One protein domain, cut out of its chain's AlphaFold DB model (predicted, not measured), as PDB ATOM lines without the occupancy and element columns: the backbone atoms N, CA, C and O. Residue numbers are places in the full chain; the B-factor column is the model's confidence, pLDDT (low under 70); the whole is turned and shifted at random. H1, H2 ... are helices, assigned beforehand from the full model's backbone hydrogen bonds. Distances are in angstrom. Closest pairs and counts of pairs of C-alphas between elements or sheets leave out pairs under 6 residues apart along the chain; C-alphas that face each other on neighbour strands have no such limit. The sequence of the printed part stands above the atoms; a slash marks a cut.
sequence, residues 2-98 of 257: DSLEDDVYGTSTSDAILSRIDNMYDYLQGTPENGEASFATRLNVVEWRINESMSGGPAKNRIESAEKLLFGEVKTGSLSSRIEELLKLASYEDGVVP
ATOM      1  N   ASP A   2     170.776 144.224 125.791       89.81
ATOM      2  CA  ASP A   2     171.932 143.738 126.572       89.81
ATOM      3  C   ASP A   2     172.376 144.704 127.683       89.81
ATOM      4  O   ASP A   2     172.424 144.321 128.840       89.81
ATOM      5  N   SER A   3     172.566 145.993 127.374       90.44
ATOM      6  CA  SER A   3     172.900 147.002 128.398       90.44
ATOM      7  C   SER A   3     171.834 147.159 129.491       90.44
ATOM      8  O   SER A   3     172.184 147.510 130.606       90.44
ATOM      9  N   LEU A   4     170.551 146.927 129.190       89.44
ATOM     10  CA  LEU A   4     169.484 147.016 130.196       89.44
ATOM     11  C   LEU A   4     169.488 145.787 131.104       89.44
ATOM     12  O   LEU A   4     169.325 145.919 132.310       89.44
ATOM     13  N   GLU A   5     169.686 144.603 130.531       91.69
ATOM     14  CA  GLU A   5     169.808 143.370 131.307       91.69
ATOM     15  C   GLU A   5     171.078 143.365 132.156       91.69
ATOM     16  O   GLU A   5     171.032 142.958 133.310       91.69
ATOM     17  N   ASP A   6     172.190 143.889 131.642       92.44
ATOM     18  CA  ASP A   6     173.414 144.056 132.422       92.44
ATOM     19  C   ASP A   6     173.220 145.058 133.575       92.44
ATOM     20  O   ASP A   6     173.562 144.765 134.716       92.44
ATOM     21  N   ASP A   7     172.558 146.194 133.333       91.44
ATOM     22  CA  ASP A   7     172.248 147.158 134.396       91.44
ATOM     23  C   ASP A   7     171.315 146.564 135.473       91.44
ATOM     24  O   ASP A   7     171.499 146.805 136.672       91.44
ATOM     25  N   VAL A   8     170.296 145.797 135.069       91.50
ATOM     26  CA  VAL A   8     169.306 145.213 135.987       91.50
ATOM     27  C   VAL A   8     169.870 143.976 136.677       91.50
ATOM     28  O   VAL A   8     169.936 143.956 137.903       91.50
ATOM     29  N   TYR A   9     170.290 142.964 135.921       91.44
ATOM     30  CA  TYR A   9     170.711 141.646 136.406       91.44
ATOM     31  C   TYR A   9     172.219 141.524 136.631       91.44
ATOM     32  O   TYR A   9     172.643 140.759 137.494       91.44
ATOM     33  N   GLY A  10     173.039 142.263 135.882       91.00
ATOM     34  CA  GLY A  10     174.494 142.056 135.813       91.00
ATOM     35  C   GLY A  10     174.898 140.979 134.808       91.00
ATOM     36  O   GLY A  10     176.014 140.466 134.856       91.00
ATOM     37  N   THR A  11     173.963 140.563 133.952       90.50
ATOM     38  CA  THR A  11     174.199 139.592 132.890       90.50
ATOM     39  C   THR A  11     173.228 139.821 131.740       90.50
ATOM     40  O   THR A  11     172.165 140.406 131.925       90.50
ATOM     41  N   SER A  12     173.582 139.347 130.547       88.12
ATOM     42  CA  SER A  12     172.714 139.380 129.370       88.12
ATOM     43  C   SER A  12     172.326 137.967 128.955       88.12
ATOM     44  O   SER A  12     173.165 137.067 128.888       88.12
ATOM     45  N   THR A  13     171.055 137.787 128.629       87.94
ATOM     46  CA  THR A  13     170.515 136.539 128.090       87.94
ATOM     47  C   THR A  13     170.613 136.518 126.562       87.94
ATOM     48  O   THR A  13     170.744 137.552 125.901       87.94
ATOM     49  N   SER A  14     170.575 135.315 125.981       89.56
ATOM     50  CA  SER A  14     170.694 135.104 124.525       89.56
ATOM     51  C   SER A  14     169.378 134.703 123.849       89.56
ATOM     52  O   SER A  14     169.370 134.351 122.669       89.56
ATOM     53  N   ASP A  15     168.265 134.784 124.582       90.69
ATOM     54  CA  ASP A  15     166.934 134.443 124.088       90.69
ATOM     55  C   ASP A  15     166.422 135.437 123.034       90.69
ATOM     56  O   ASP A  15     166.983 136.515 122.795       90.69
ATOM     57  N   ALA A  16     165.306 135.082 122.394       93.50
ATOM     58  CA  ALA A  16     164.614 135.987 121.487       93.50
ATOM     59  C   ALA A  16     164.195 137.276 122.216       93.50
ATOM     60  O   ALA A  16     163.726 137.238 123.350       93.50
ATOM     61  N   ILE A  17     164.321 138.426 121.541       91.25
ATOM     62  CA  ILE A  17     164.115 139.758 122.145       91.25
ATOM     63  C   ILE A  17     162.751 139.890 122.836       91.25
ATOM     64  O   ILE A  17     162.674 140.526 123.879       91.25
ATOM     65  N   LEU A  18     161.691 139.294 122.280       91.62
ATOM     66  CA  LEU A  18     160.363 139.333 122.903       91.62
ATOM     67  C   LEU A  18     160.341 138.574 124.235       91.62
ATOM     68  O   LEU A  18     159.933 139.155 125.231       91.62
ATOM     69  N   SER A  19     160.894 137.358 124.295       91.38
ATOM     70  CA  SER A  19     160.994 136.603 125.552       91.38
ATOM     71  C   SER A  19     161.814 137.351 126.602       91.38
ATOM     72  O   SER A  19     161.475 137.361 127.777       91.38
ATOM     73  N   ARG A  20     162.883 138.028 126.171       92.06
ATOM     74  CA  ARG A  20     163.720 138.851 127.052       92.06
ATOM     75  C   ARG A  20     162.953 140.039 127.632       92.06
ATOM     76  O   ARG A  20     163.126 140.370 128.800       92.06
ATOM     77  N   ILE A  21     162.113 140.686 126.823       90.19
ATOM     78  CA  ILE A  21     161.256 141.791 127.271       90.19
ATOM     79  C   ILE A  21     160.229 141.289 128.286       90.19
ATOM     80  O   ILE A  21     160.076 141.929 129.325       90.19
ATOM     81  N   ASP A  22     159.580 140.157 128.011       88.81
ATOM     82  CA  ASP A  22     158.570 139.570 128.899       88.81
ATOM     83  C   ASP A  22     159.196 139.170 130.244       88.81
ATOM     84  O   ASP A  22     158.760 139.643 131.292       88.81
ATOM     85  N   ASN A  23     160.320 138.445 130.218       89.19
ATOM     86  CA  ASN A  23     161.073 138.081 131.424       89.19
ATOM     87  C   ASN A  23     161.494 139.315 132.241       89.19
ATOM     88  O   ASN A  23     161.447 139.309 133.473       89.19
ATOM     89  N   MET A  24     161.907 140.390 131.561       89.56
ATOM     90  CA  MET A  24     162.289 141.635 132.224       89.56
ATOM     91  C   MET A  24     161.096 142.359 132.833       89.56
ATOM     92  O   MET A  24     161.210 142.900 133.932       89.56
ATOM     93  N   TYR A  25     159.949 142.354 132.161       89.12
ATOM     94  CA  TYR A  25     158.721 142.901 132.716       89.12
ATOM     95  C   TYR A  25     158.284 142.138 133.973       89.12
ATOM     96  O   TYR A  25     158.067 142.765 135.014       89.12
ATOM     97  N   ASP A  26     158.246 140.808 133.906       87.88
ATOM     98  CA  ASP A  26     157.822 139.955 135.019       87.88
ATOM     99  C   ASP A  26     158.747 140.107 136.227       87.88
ATOM    100  O   ASP A  26     158.284 140.275 137.355       87.88
ATOM    101  N   TYR A  27     160.057 140.167 135.990       89.62
ATOM    102  CA  TYR A  27     161.033 140.436 137.040       89.62
ATOM    103  C   TYR A  27     160.854 141.815 137.685       89.62
ATOM    104  O   TYR A  27     160.978 141.965 138.907       89.62
ATOM    105  N   LEU A  28     160.615 142.848 136.870       90.12
ATOM    106  CA  LEU A  28     160.574 144.227 137.345       90.12
ATOM    107  C   LEU A  28     159.275 144.564 138.080       90.12
ATOM    108  O   LEU A  28     159.327 145.256 139.097       90.12
ATOM    109  N   GLN A  29     158.136 144.124 137.546       82.56
ATOM    110  CA  GLN A  29     156.798 144.580 137.943       82.56
ATOM    111  C   GLN A  29     155.784 143.446 138.151       82.56
ATOM    112  O   GLN A  29     154.762 143.688 138.782       82.56
ATOM    113  N   GLY A  30     156.023 142.251 137.606       74.44
ATOM    114  CA  GLY A  30     155.045 141.162 137.614       74.44
ATOM    115  C   GLY A  30     154.994 140.366 138.919       74.44
ATOM    116  O   GLY A  30     155.514 140.773 139.955       74.44
ATOM    117  N   THR A  31     154.371 139.194 138.846       70.19
ATOM    118  CA  THR A  31     154.455 138.151 139.872       70.19
ATOM    119  C   THR A  31     155.265 137.005 139.276       70.19
ATOM    120  O   THR A  31     154.691 136.176 138.568       70.19
ATOM    121  N   PRO A  32     156.592 136.989 139.481       65.12
ATOM    122  CA  PRO A  32     157.452 135.912 139.011       65.12
ATOM    123  C   PRO A  32     156.865 134.521 139.301       65.12
ATOM    124  O   PRO A  32     156.363 134.272 140.397       65.12
ATOM    125  N   GLU A  33     156.946 133.594 138.339       63.91
ATOM    126  CA  GLU A  33     156.389 132.231 138.483       63.91
ATOM    127  C   GLU A  33     156.987 131.454 139.668       63.91
ATOM    128  O   GLU A  33     156.364 130.532 140.196       63.91
ATOM    129  N   ASN A  34     158.186 131.833 140.112       68.00
ATOM    130  CA  ASN A  34     158.843 131.266 141.289       68.00
ATOM    131  C   ASN A  34     158.223 131.736 142.624       68.00
ATOM    132  O   ASN A  34     158.656 131.277 143.680       68.00
ATOM    133  N   GLY A  35     157.218 132.619 142.591       70.56
ATOM    134  CA  GLY A  35     156.544 133.149 143.775       70.56
ATOM    135  C   GLY A  35     157.350 134.209 144.528       70.56
ATOM    136  O   GLY A  35     156.987 134.553 145.651       70.56
ATOM    137  N   GLU A  36     158.434 134.723 143.945       81.94
ATOM    138  CA  GLU A  36     159.249 135.772 144.555       81.94
ATOM    139  C   GLU A  36     158.639 137.164 144.367       81.94
ATOM    140  O   GLU A  36     157.886 137.439 143.433       81.94
ATOM    141  N   ALA A  37     159.014 138.084 145.254       88.56
ATOM    142  CA  ALA A  37     158.684 139.491 145.111       88.56
ATOM    143  C   ALA A  37     159.386 140.104 143.886       88.56
ATOM    144  O   ALA A  37     160.612 140.002 143.729       88.56
ATOM    145  N   SER A  38     158.632 140.841 143.067       91.19
ATOM    146  CA  SER A  38     159.211 141.618 141.967       91.19
ATOM    147  C   SER A  38     160.281 142.593 142.455       91.19
ATOM    148  O   SER A  38     160.328 142.985 143.625       91.19
ATOM    149  N   PHE A  39     161.157 143.024 141.552       92.25
ATOM    150  CA  PHE A  39     162.173 144.031 141.854       92.25
ATOM    151  C   PHE A  39     161.559 145.311 142.446       92.25
ATOM    152  O   PHE A  39     162.088 145.858 143.414       92.25
ATOM    153  N   ALA A  40     160.428 145.780 141.903       91.19
ATOM    154  CA  ALA A  40     159.722 146.941 142.435       91.19
ATOM    155  C   ALA A  40     159.242 146.708 143.876       91.19
ATOM    156  O   ALA A  40     159.476 147.558 144.737       91.19
ATOM    157  N   THR A  41     158.647 145.545 144.152       91.44
ATOM    158  CA  THR A  41     158.202 145.154 145.499       91.44
ATOM    159  C   THR A  41     159.376 145.097 146.471       91.44
ATOM    160  O   THR A  41     159.330 145.700 147.541       91.44
ATOM    161  N   ARG A  42     160.479 144.454 146.075       92.38
ATOM    162  CA  ARG A  42     161.714 144.384 146.867       92.38
ATOM    163  C   ARG A  42     162.258 145.768 147.207       92.38
ATOM    164  O   ARG A  42     162.562 146.033 148.368       92.38
ATOM    165  N   LEU A  43     162.306 146.682 146.237       92.19
ATOM    166  CA  LEU A  43     162.733 148.061 146.479       92.19
ATOM    167  C   LEU A  43     161.795 148.804 147.439       92.19
ATOM    168  O   LEU A  43     162.258 149.490 148.349       92.19
ATOM    169  N   ASN A  44     160.481 148.660 147.255       91.62
ATOM    170  CA  ASN A  44     159.485 149.262 148.140       91.62
ATOM    171  C   ASN A  44     159.657 148.777 149.586       91.62
ATOM    172  O   ASN A  44     159.577 149.574 150.521       91.62
ATOM    173  N   VAL A  45     159.929 147.484 149.762       90.12
ATOM    174  CA  VAL A  45     160.149 146.854 151.067       90.12
ATOM    175  C   VAL A  45     161.438 147.333 151.724       90.12
ATOM    176  O   VAL A  45     161.411 147.650 152.912       90.12
ATOM    177  N   VAL A  46     162.539 147.434 150.972       90.81
ATOM    178  CA  VAL A  46     163.802 148.016 151.462       90.81
ATOM    179  C   VAL A  46     163.555 149.413 152.023       90.81
ATOM    180  O   VAL A  46     163.905 149.702 153.165       90.81
ATOM    181  N   GLU A  47     162.918 150.284 151.244       89.00
ATOM    182  CA  GLU A  47     162.671 151.660 151.671       89.00
ATOM    183  C   GLU A  47     161.738 151.743 152.874       89.00
ATOM    184  O   GLU A  47     162.006 152.506 153.803       89.00
ATOM    185  N   TRP A  48     160.670 150.942 152.880       88.75
ATOM    186  CA  TRP A  48     159.754 150.881 154.008       88.75
ATOM    187  C   TRP A  48     160.462 150.421 155.285       88.75
ATOM    188  O   TRP A  48     160.292 151.055 156.323       88.75
ATOM    189  N   ARG A  49     161.303 149.383 155.222       86.44
ATOM    190  CA  ARG A  49     162.059 148.905 156.389       86.44
ATOM    191  C   ARG A  49     163.036 149.944 156.929       86.44
ATOM    192  O   ARG A  49     163.193 150.042 158.139       86.44
ATOM    193  N   ILE A  50     163.697 150.697 156.051       84.44
ATOM    194  CA  ILE A  50     164.729 151.657 156.460       84.44
ATOM    195  C   ILE A  50     164.112 152.972 156.961       84.44
ATOM    196  O   ILE A  50     164.593 153.543 157.934       84.44
ATOM    197  N   ASN A  51     163.064 153.464 156.294       82.31
ATOM    198  CA  ASN A  51     162.558 154.832 156.471       82.31
ATOM    199  C   ASN A  51     161.086 154.918 156.905       82.31
ATOM    200  O   ASN A  51     160.541 156.022 156.949       82.31
ATOM    201  N   GLU A  52     160.411 153.790 157.145       81.50
ATOM    202  CA  GLU A  52     158.952 153.713 157.346       81.50
ATOM    203  C   GLU A  52     158.151 154.457 156.259       81.50
ATOM    204  O   GLU A  52     157.096 155.046 156.512       81.50
ATOM    205  N   SER A  53     158.676 154.480 155.032       77.25
ATOM    206  CA  SER A  53     158.032 155.120 153.891       77.25
ATOM    207  C   SER A  53     158.441 154.456 152.592       77.25
ATOM    208  O   SER A  53     159.620 154.224 152.358       77.25
ATOM    209  N   MET A  54     157.477 154.276 151.691       79.56
ATOM    210  CA  MET A  54     157.779 154.045 150.280       79.56
ATOM    211  C   MET A  54     158.101 155.379 149.610       79.56
ATOM    212  O   MET A  54     157.456 156.399 149.888       79.56
ATOM    213  N   SER A  55     159.088 155.384 148.724       73.81
ATOM    214  CA  SER A  55     159.382 156.513 147.854       73.81
ATOM    215  C   SER A  55     158.936 156.218 146.418       73.81
ATOM    216  O   SER A  55     158.816 155.071 145.990       73.81
ATOM    217  N   GLY A  56     158.618 157.276 145.674       74.62
ATOM    218  CA  GLY A  56     158.337 157.194 144.243       74.62
ATOM    219  C   GLY A  56     159.543 157.646 143.420       74.62
ATOM    220  O   GLY A  56     160.434 158.325 143.926       74.62
ATOM    221  N   GLY A  57     159.545 157.327 142.125       83.62
ATOM    222  CA  GLY A  57     160.554 157.803 141.174       83.62
ATOM    223  C   GLY A  57     161.517 156.718 140.674       83.62
ATOM    224  O   GLY A  57     161.269 155.529 140.882       83.62
ATOM    225  N   PRO A  58     162.599 157.109 139.967       89.75
ATOM    226  CA  PRO A  58     163.505 156.166 139.314       89.75
ATOM    227  C   PRO A  58     164.199 155.228 140.307       89.75
ATOM    228  O   PRO A  58     164.830 155.690 141.258       89.75
ATOM    229  N   ALA A  59     164.146 153.919 140.041       91.38
ATOM    230  CA  ALA A  59     164.694 152.888 140.925       91.38
ATOM    231  C   ALA A  59     166.172 153.102 141.282       91.38
ATOM    232  O   ALA A  59     166.552 152.961 142.438       91.38
ATOM    233  N   LYS A  60     166.999 153.522 140.318       92.81
ATOM    234  CA  LYS A  60     168.417 153.813 140.563       92.81
ATOM    235  C   LYS A  60     168.610 154.866 141.660       92.81
ATOM    236  O   LYS A  60     169.351 154.631 142.603       92.81
ATOM    237  N   ASN A  61     167.906 155.995 141.572       94.00
ATOM    238  CA  ASN A  61     168.033 157.083 142.547       94.00
ATOM    239  C   ASN A  61     167.568 156.649 143.943       94.00
ATOM    240  O   ASN A  61     168.133 157.067 144.952       94.00
ATOM    241  N   ARG A  62     166.527 155.815 143.984       92.94
ATOM    242  CA  ARG A  62     165.978 155.218 145.203       92.94
ATOM    243  C   ARG A  62     167.000 154.308 145.889       92.94
ATOM    244  O   ARG A  62     167.309 154.522 147.057       92.94
ATOM    245  N   ILE A  63     167.609 153.390 145.133       94.50
ATOM    246  CA  ILE A  63     168.685 152.506 145.609       94.50
ATOM    247  C   ILE A  63     169.879 153.328 146.103       94.50
ATOM    248  O   ILE A  63     170.313 153.154 147.233       94.50
ATOM    249  N   GLU A  64     170.365 154.286 145.310       94.88
ATOM    250  CA  GLU A  64     171.497 155.141 145.698       94.88
ATOM    251  C   GLU A  64     171.227 155.943 146.978       94.88
ATOM    252  O   GLU A  64     172.141 156.196 147.763       94.88
ATOM    253  N   SER A  65     169.978 156.360 147.202       93.12
ATOM    254  CA  SER A  65     169.580 157.060 148.427       93.12
ATOM    255  C   SER A  65     169.587 156.120 149.634       93.12
ATOM    256  O   SER A  65     170.099 156.500 150.687       93.12
ATOM    257  N   ALA A  66     169.074 154.896 149.476       92.38
ATOM    258  CA  ALA A  66     169.107 153.865 150.512       92.38
ATOM    259  C   ALA A  66     170.550 153.459 150.865       92.38
ATOM    260  O   ALA A  66     170.900 153.362 152.038       92.38
ATOM    261  N   GLU A  67     171.417 153.315 149.866       94.38
ATOM    262  CA  GLU A  67     172.830 152.990 150.066       94.38
ATOM    263  C   GLU A  67     173.600 154.107 150.761       94.38
ATOM    264  O   GLU A  67     174.330 153.849 151.711       94.38
ATOM    265  N   LYS A  68     173.403 155.368 150.358       93.56
ATOM    266  CA  LYS A  68     174.010 156.503 151.064       93.56
ATOM    267  C   LYS A  68     173.584 156.554 152.527       93.56
ATOM    268  O   LYS A  68     174.389 156.934 153.369       93.56
ATOM    269  N   LEU A  69     172.339 156.187 152.822       90.75
ATOM    270  CA  LEU A  69     171.822 156.180 154.182       90.75
ATOM    271  C   LEU A  69     172.414 155.039 155.025       90.75
ATOM    272  O   LEU A  69     172.797 155.279 156.165       90.75
ATOM    273  N   LEU A  70     172.505 153.824 154.475       89.88
ATOM    274  CA  LEU A  70     172.972 152.645 155.217       89.88
ATOM    275  C   LEU A  70     174.494 152.458 155.205       89.88
ATOM    276  O   LEU A  70     175.073 152.042 156.204       89.88
ATOM    277  N   PHE A  71     175.147 152.757 154.085       90.81
ATOM    278  CA  PHE A  71     176.576 152.531 153.866       90.81
ATOM    279  C   PHE A  71     177.409 153.817 153.850       90.81
ATOM    280  O   PHE A  71     178.633 153.743 153.929       90.81
ATOM    281  N   GLY A  72     176.784 154.990 153.705       93.19
ATOM    282  CA  GLY A  72     177.492 156.264 153.524       93.19
ATOM    283  C   GLY A  72     178.044 156.491 152.110       93.19
ATOM    284  O   GLY A  72     178.593 157.555 151.826       93.19
ATOM    285  N   GLU A  73     177.878 155.529 151.203       94.44
ATOM    286  CA  GLU A  73     178.380 155.571 149.830       94.44
ATOM    287  C   GLU A  73     177.416 154.872 148.869       94.44
ATOM    288  O   GLU A  73     176.563 154.095 149.285       94.44
ATOM    289  N   VAL A  74     177.564 155.151 147.574       95.69
ATOM    290  CA  VAL A  74     176.830 154.448 146.514       95.69
ATOM    291  C   VAL A  74     177.607 153.196 146.126       95.69
ATOM    292  O   VAL A  74     178.799 153.287 145.828       95.69
ATOM    293  N   LYS A  75     176.937 152.042 146.103       94.38
ATOM    294  CA  LYS A  75     177.543 150.764 145.712       94.38
ATOM    295  C   LYS A  75     177.548 150.590 144.193       94.38
ATOM    296  O   LYS A  75     176.814 151.250 143.455       94.38
ATOM    297  N   THR A  76     178.422 149.708 143.721       92.25
ATOM    298  CA  THR A  76     178.566 149.346 142.305       92.25
ATOM    299  C   THR A  76     177.939 147.977 142.032       92.25
ATOM    300  O   THR A  76     177.575 147.259 142.958       92.25
ATOM    301  N   GLY A  77     177.803 147.617 140.755       92.94
ATOM    302  CA  GLY A  77     177.159 146.373 140.327       92.94
ATOM    303  C   GLY A  77     175.737 146.588 139.816       92.94
ATOM    304  O   GLY A  77     175.277 147.728 139.678       92.94
ATOM    305  N   SER A  78     175.063 145.479 139.515       94.94
ATOM    306  CA  SER A  78     173.701 145.499 138.989       94.94
ATOM    307  C   SER A  78     172.711 145.996 140.037       94.94
ATOM    308  O   SER A  78     172.928 145.873 141.247       94.94
ATOM    309  N   LEU A  79     171.600 146.567 139.579       95.06
ATOM    310  CA  LEU A  79     170.563 147.055 140.486       95.06
ATOM    311  C   LEU A  79     169.994 145.922 141.354       95.06
ATOM    312  O   LEU A  79     169.654 146.161 142.510       95.06
ATOM    313  N   SER A  80     169.920 144.703 140.815       92.56
ATOM    314  CA  SER A  80     169.411 143.529 141.533       92.56
ATOM    315  C   SER A  80     170.311 143.144 142.702       92.56
ATOM    316  O   SER A  80     169.831 143.080 143.833       92.56
ATOM    317  N   SER A  81     171.619 142.987 142.465       93.06
ATOM    318  CA  SER A  81     172.572 142.641 143.528       93.06
ATOM    319  C   SER A  81     172.608 143.706 144.625       93.06
ATOM    320  O   SER A  81     172.664 143.388 145.810       93.06
ATOM    321  N   ARG A  82     172.494 144.981 144.243       95.00
ATOM    322  CA  ARG A  82     172.450 146.105 145.186       95.00
ATOM    323  C   ARG A  82     171.200 146.082 146.067       95.00
ATOM    324  O   ARG A  82     171.297 146.298 147.272       95.00
ATOM    325  N   ILE A  83     170.026 145.778 145.505       93.00
ATOM    326  CA  ILE A  83     168.802 145.596 146.302       93.00
ATOM    327  C   ILE A  83     168.922 144.394 147.241       93.00
ATOM    328  O   ILE A  83     168.506 144.492 148.393       93.00
ATOM    329  N   GLU A  84     169.484 143.276 146.784       91.00
ATOM    330  CA  GLU A  84     169.671 142.082 147.618       91.00
ATOM    331  C   GLU A  84     170.563 142.363 148.834       91.00
ATOM    332  O   GLU A  84     170.248 141.934 149.945       91.00
ATOM    333  N   GLU A  85     171.645 143.128 148.662       91.06
ATOM    334  CA  GLU A  85     172.489 143.577 149.778       91.06
ATOM    335  C   GLU A  85     171.715 144.453 150.774       91.06
ATOM    336  O   GLU A  85     171.829 144.265 151.988       91.06
ATOM    337  N   LEU A  86     170.884 145.373 150.275       91.31
ATOM    338  CA  LEU A  86     170.030 146.210 151.122       91.31
ATOM    339  C   LEU A  86     168.976 145.380 151.876       91.31
ATOM    340  O   LEU A  86     168.725 145.639 153.053       91.31
ATOM    341  N   LEU A  87     168.382 144.367 151.239       89.00
ATOM    342  CA  LEU A  87     167.396 143.475 151.863       89.00
ATOM    343  C   LEU A  87     167.996 142.633 152.990       89.00
ATOM    344  O   LEU A  87     167.376 142.506 154.046       89.00
ATOM    345  N   LYS A  88     169.216 142.119 152.799       87.31
ATOM    346  CA  LYS A  88     169.950 141.383 153.842       87.31
ATOM    347  C   LYS A  88     170.170 142.243 155.086       87.31
ATOM    348  O   LYS A  88     170.005 141.766 156.205       87.31
ATOM    349  N   LEU A  89     170.483 143.530 154.909       83.44
ATOM    350  CA  LEU A  89     170.580 144.475 156.029       83.44
ATOM    351  C   LEU A  89     169.225 144.813 156.651       83.44
ATOM    352  O   LEU A  89     169.136 145.006 157.862       83.44
ATOM    353  N   ALA A  90     168.163 144.842 155.849       78.25
ATOM    354  CA  ALA A  90     166.791 145.038 156.307       78.25
ATOM    355  C   ALA A  90     166.189 143.797 157.010       78.25
ATOM    356  O   ALA A  90     164.971 143.728 157.190       78.25
ATOM    357  N   SER A  91     167.040 142.853 157.442       71.88
ATOM    358  CA  SER A  91     166.697 141.636 158.194       71.88
ATOM    359  C   SER A  91     165.825 140.631 157.435       71.88
ATOM    360  O   SER A  91     165.087 139.872 158.055       71.88
ATOM    361  N   TYR A  92     165.910 140.605 156.102       72.75
ATOM    362  CA  TYR A  92     165.383 139.492 155.312       72.75
ATOM    363  C   TYR A  92     166.486 138.453 155.113       72.75
ATOM    364  O   TYR A  92     167.494 138.738 154.457       72.75
ATOM    365  N   GLU A  93     166.306 137.266 155.699       66.50
ATOM    366  CA  GLU A  93     167.220 136.135 155.507       66.50
ATOM    367  C   GLU A  93     167.382 135.851 154.006       66.50
ATOM    368  O   GLU A  93     166.430 135.921 153.228       66.50
ATOM    369  N   ASP A  94     168.630 135.651 153.579       68.44
ATOM    370  CA  ASP A  94     169.038 135.466 152.180       68.44
ATOM    371  C   ASP A  94     168.648 136.585 151.190       68.44
ATOM    372  O   ASP A  94     168.968 136.499 150.006       68.44
ATOM    373  N   GLY A  95     168.062 137.695 151.657       69.94
ATOM    374  CA  GLY A  95     167.571 138.781 150.804       69.94
ATOM    375  C   GLY A  95     166.250 138.459 150.096       69.94
ATOM    376  O   GLY A  95     165.910 139.124 149.118       69.94
ATOM    377  N   VAL A  96     165.506 137.457 150.573       79.62
ATOM    378  CA  VAL A  96     164.216 137.053 149.997       79.62
ATOM    379  C   VAL A  96     163.077 137.736 150.748       79.62
ATOM    380  O   VAL A  96     162.995 137.682 151.972       79.62
ATOM    381  N   VAL A  97     162.166 138.372 150.010       86.06
ATOM    382  CA  VAL A  97     160.957 138.975 150.585       86.06
ATOM    383  C   VAL A  97     159.809 137.970 150.464       86.06
ATOM    384  O   VAL A  97     159.371 137.708 149.341       86.06
ATOM    385  N   PRO A  98     159.303 137.413 151.577       87.69
ATOM    386  CA  PRO A  98     158.174 136.498 151.543       87.69
ATOM    387  C   PRO A  98     156.907 137.268 151.179       87.69
ATOM    388  O   PRO A  98     156.541 138.258 151.818       87.69
TER     389      PRO A  98
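What this domain is: This is residues 2 to 98 of the 257 residues of an uncharacterized protein of gut metagenome (UniProt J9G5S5). Two groups of helices follow each other end to end along the longest axis: H3, H4 and H5 form a bundle of three, their centres making a triangle, and the looser pair H1 and H2 continues it at one end. H1 meets the first residue of H5 nearly in line with it, while the last residues of H2 meet the first residues of H3. In each pair that touches, the two helices run the same way; the links from H1 to H2, from H3 to H4 and from H4 to H5 fold back to begin the next helix, while H3 begins near the end of H2 and runs on in much the same direction. The printed part has 97 residues with five named helices, in the order H1, H2, H3, H4, H5, and no named strand, and its class is all helix. It is compact, with a radius of gyration of the C-alphas of 13.4 A and spans of 39 by 26 by 25 A.

How they stand to each other: Begin at Asp 2, where H1, residues 2 to 9, starts, and go on to H2, residues 17 to 29. H1 and H2 are close but not clearly touching; their closest C-alphas, those of Glu 5 and Met 24, are 7.8 A apart. Their lines stand at a shallow tilt of 28 degrees, the same way. Next comes H3, residues 39 to 51. H2 touches H3 with residues 27 to 29 alone, and H3 touches H2 with residues 39 to 41 alone; the closest C-alphas, those of Leu 28 and Phe 39, are 4.8 A apart. Here you find a shallow tilt of 25 degrees, the same way. Then look at H4, residues 59 to 71, which touches H3, with the C-alphas of Glu 47 and Ala 66 closest at 6.9 A. These two run the same way at a steep tilt of 36 degrees, only just past shallow. Last comes H5, residues 79 to 89; with H3 and H4 it makes a bundle, three helices set side by side. H5 touches H3, where the C-alphas of Val 46 and Leu 87 are closest at 5.8 A, at a steep tilt of 38 degrees, the same way. H5 also touches H4, where the C-alphas of Ile 63 and Ile 83 are closest at 6.9 A, at a steep tilt of 36 degrees, only just past shallow, the same way. H5 also touches H1, with the C-alphas of Val 8 and Leu 79 closest at 5.0 A, at a shallow tilt of 7 degrees, the same way. H3 and H5 are the hubs, touching three helices each. H1 is apart from H3 and H4, and H2 is apart from H4 and H5. In the backbones of H1, H2, H3, H4 and H5, every O i to N i+4 pair is within hydrogen-bond range.

Where its parts are: Find C-alpha 2 at (171.932, 143.738, 126.572); from there H1 runs to Tyr 9, 10.1 A from first to last C-alpha. H2 runs from Ile 17 to Gln 29 over 18.1 A. Find C-alpha 39 at (162.173, 144.031, 141.854), where H3 begins; it reaches Asn 51 over 18.2 A. H4 goes from Ala 59 to Phe 71 over 17.6 A. H5 goes from Leu 79 over 15.8 A to Leu 89, whose C-alpha is at (170.580, 144.475, 156.029).

The domain as a whole: The C-alphas of Ala 16 and Glu 52 are the two farthest apart, at 40.4 A. The printed part, residues 2 to 98, has no cut. The four links between the helices are short, and none is long. The mean pLDDT of the printed part is 87.3; look for values under 70 at residues 32 to 34 and 93 to 95, where the model's confidence is low.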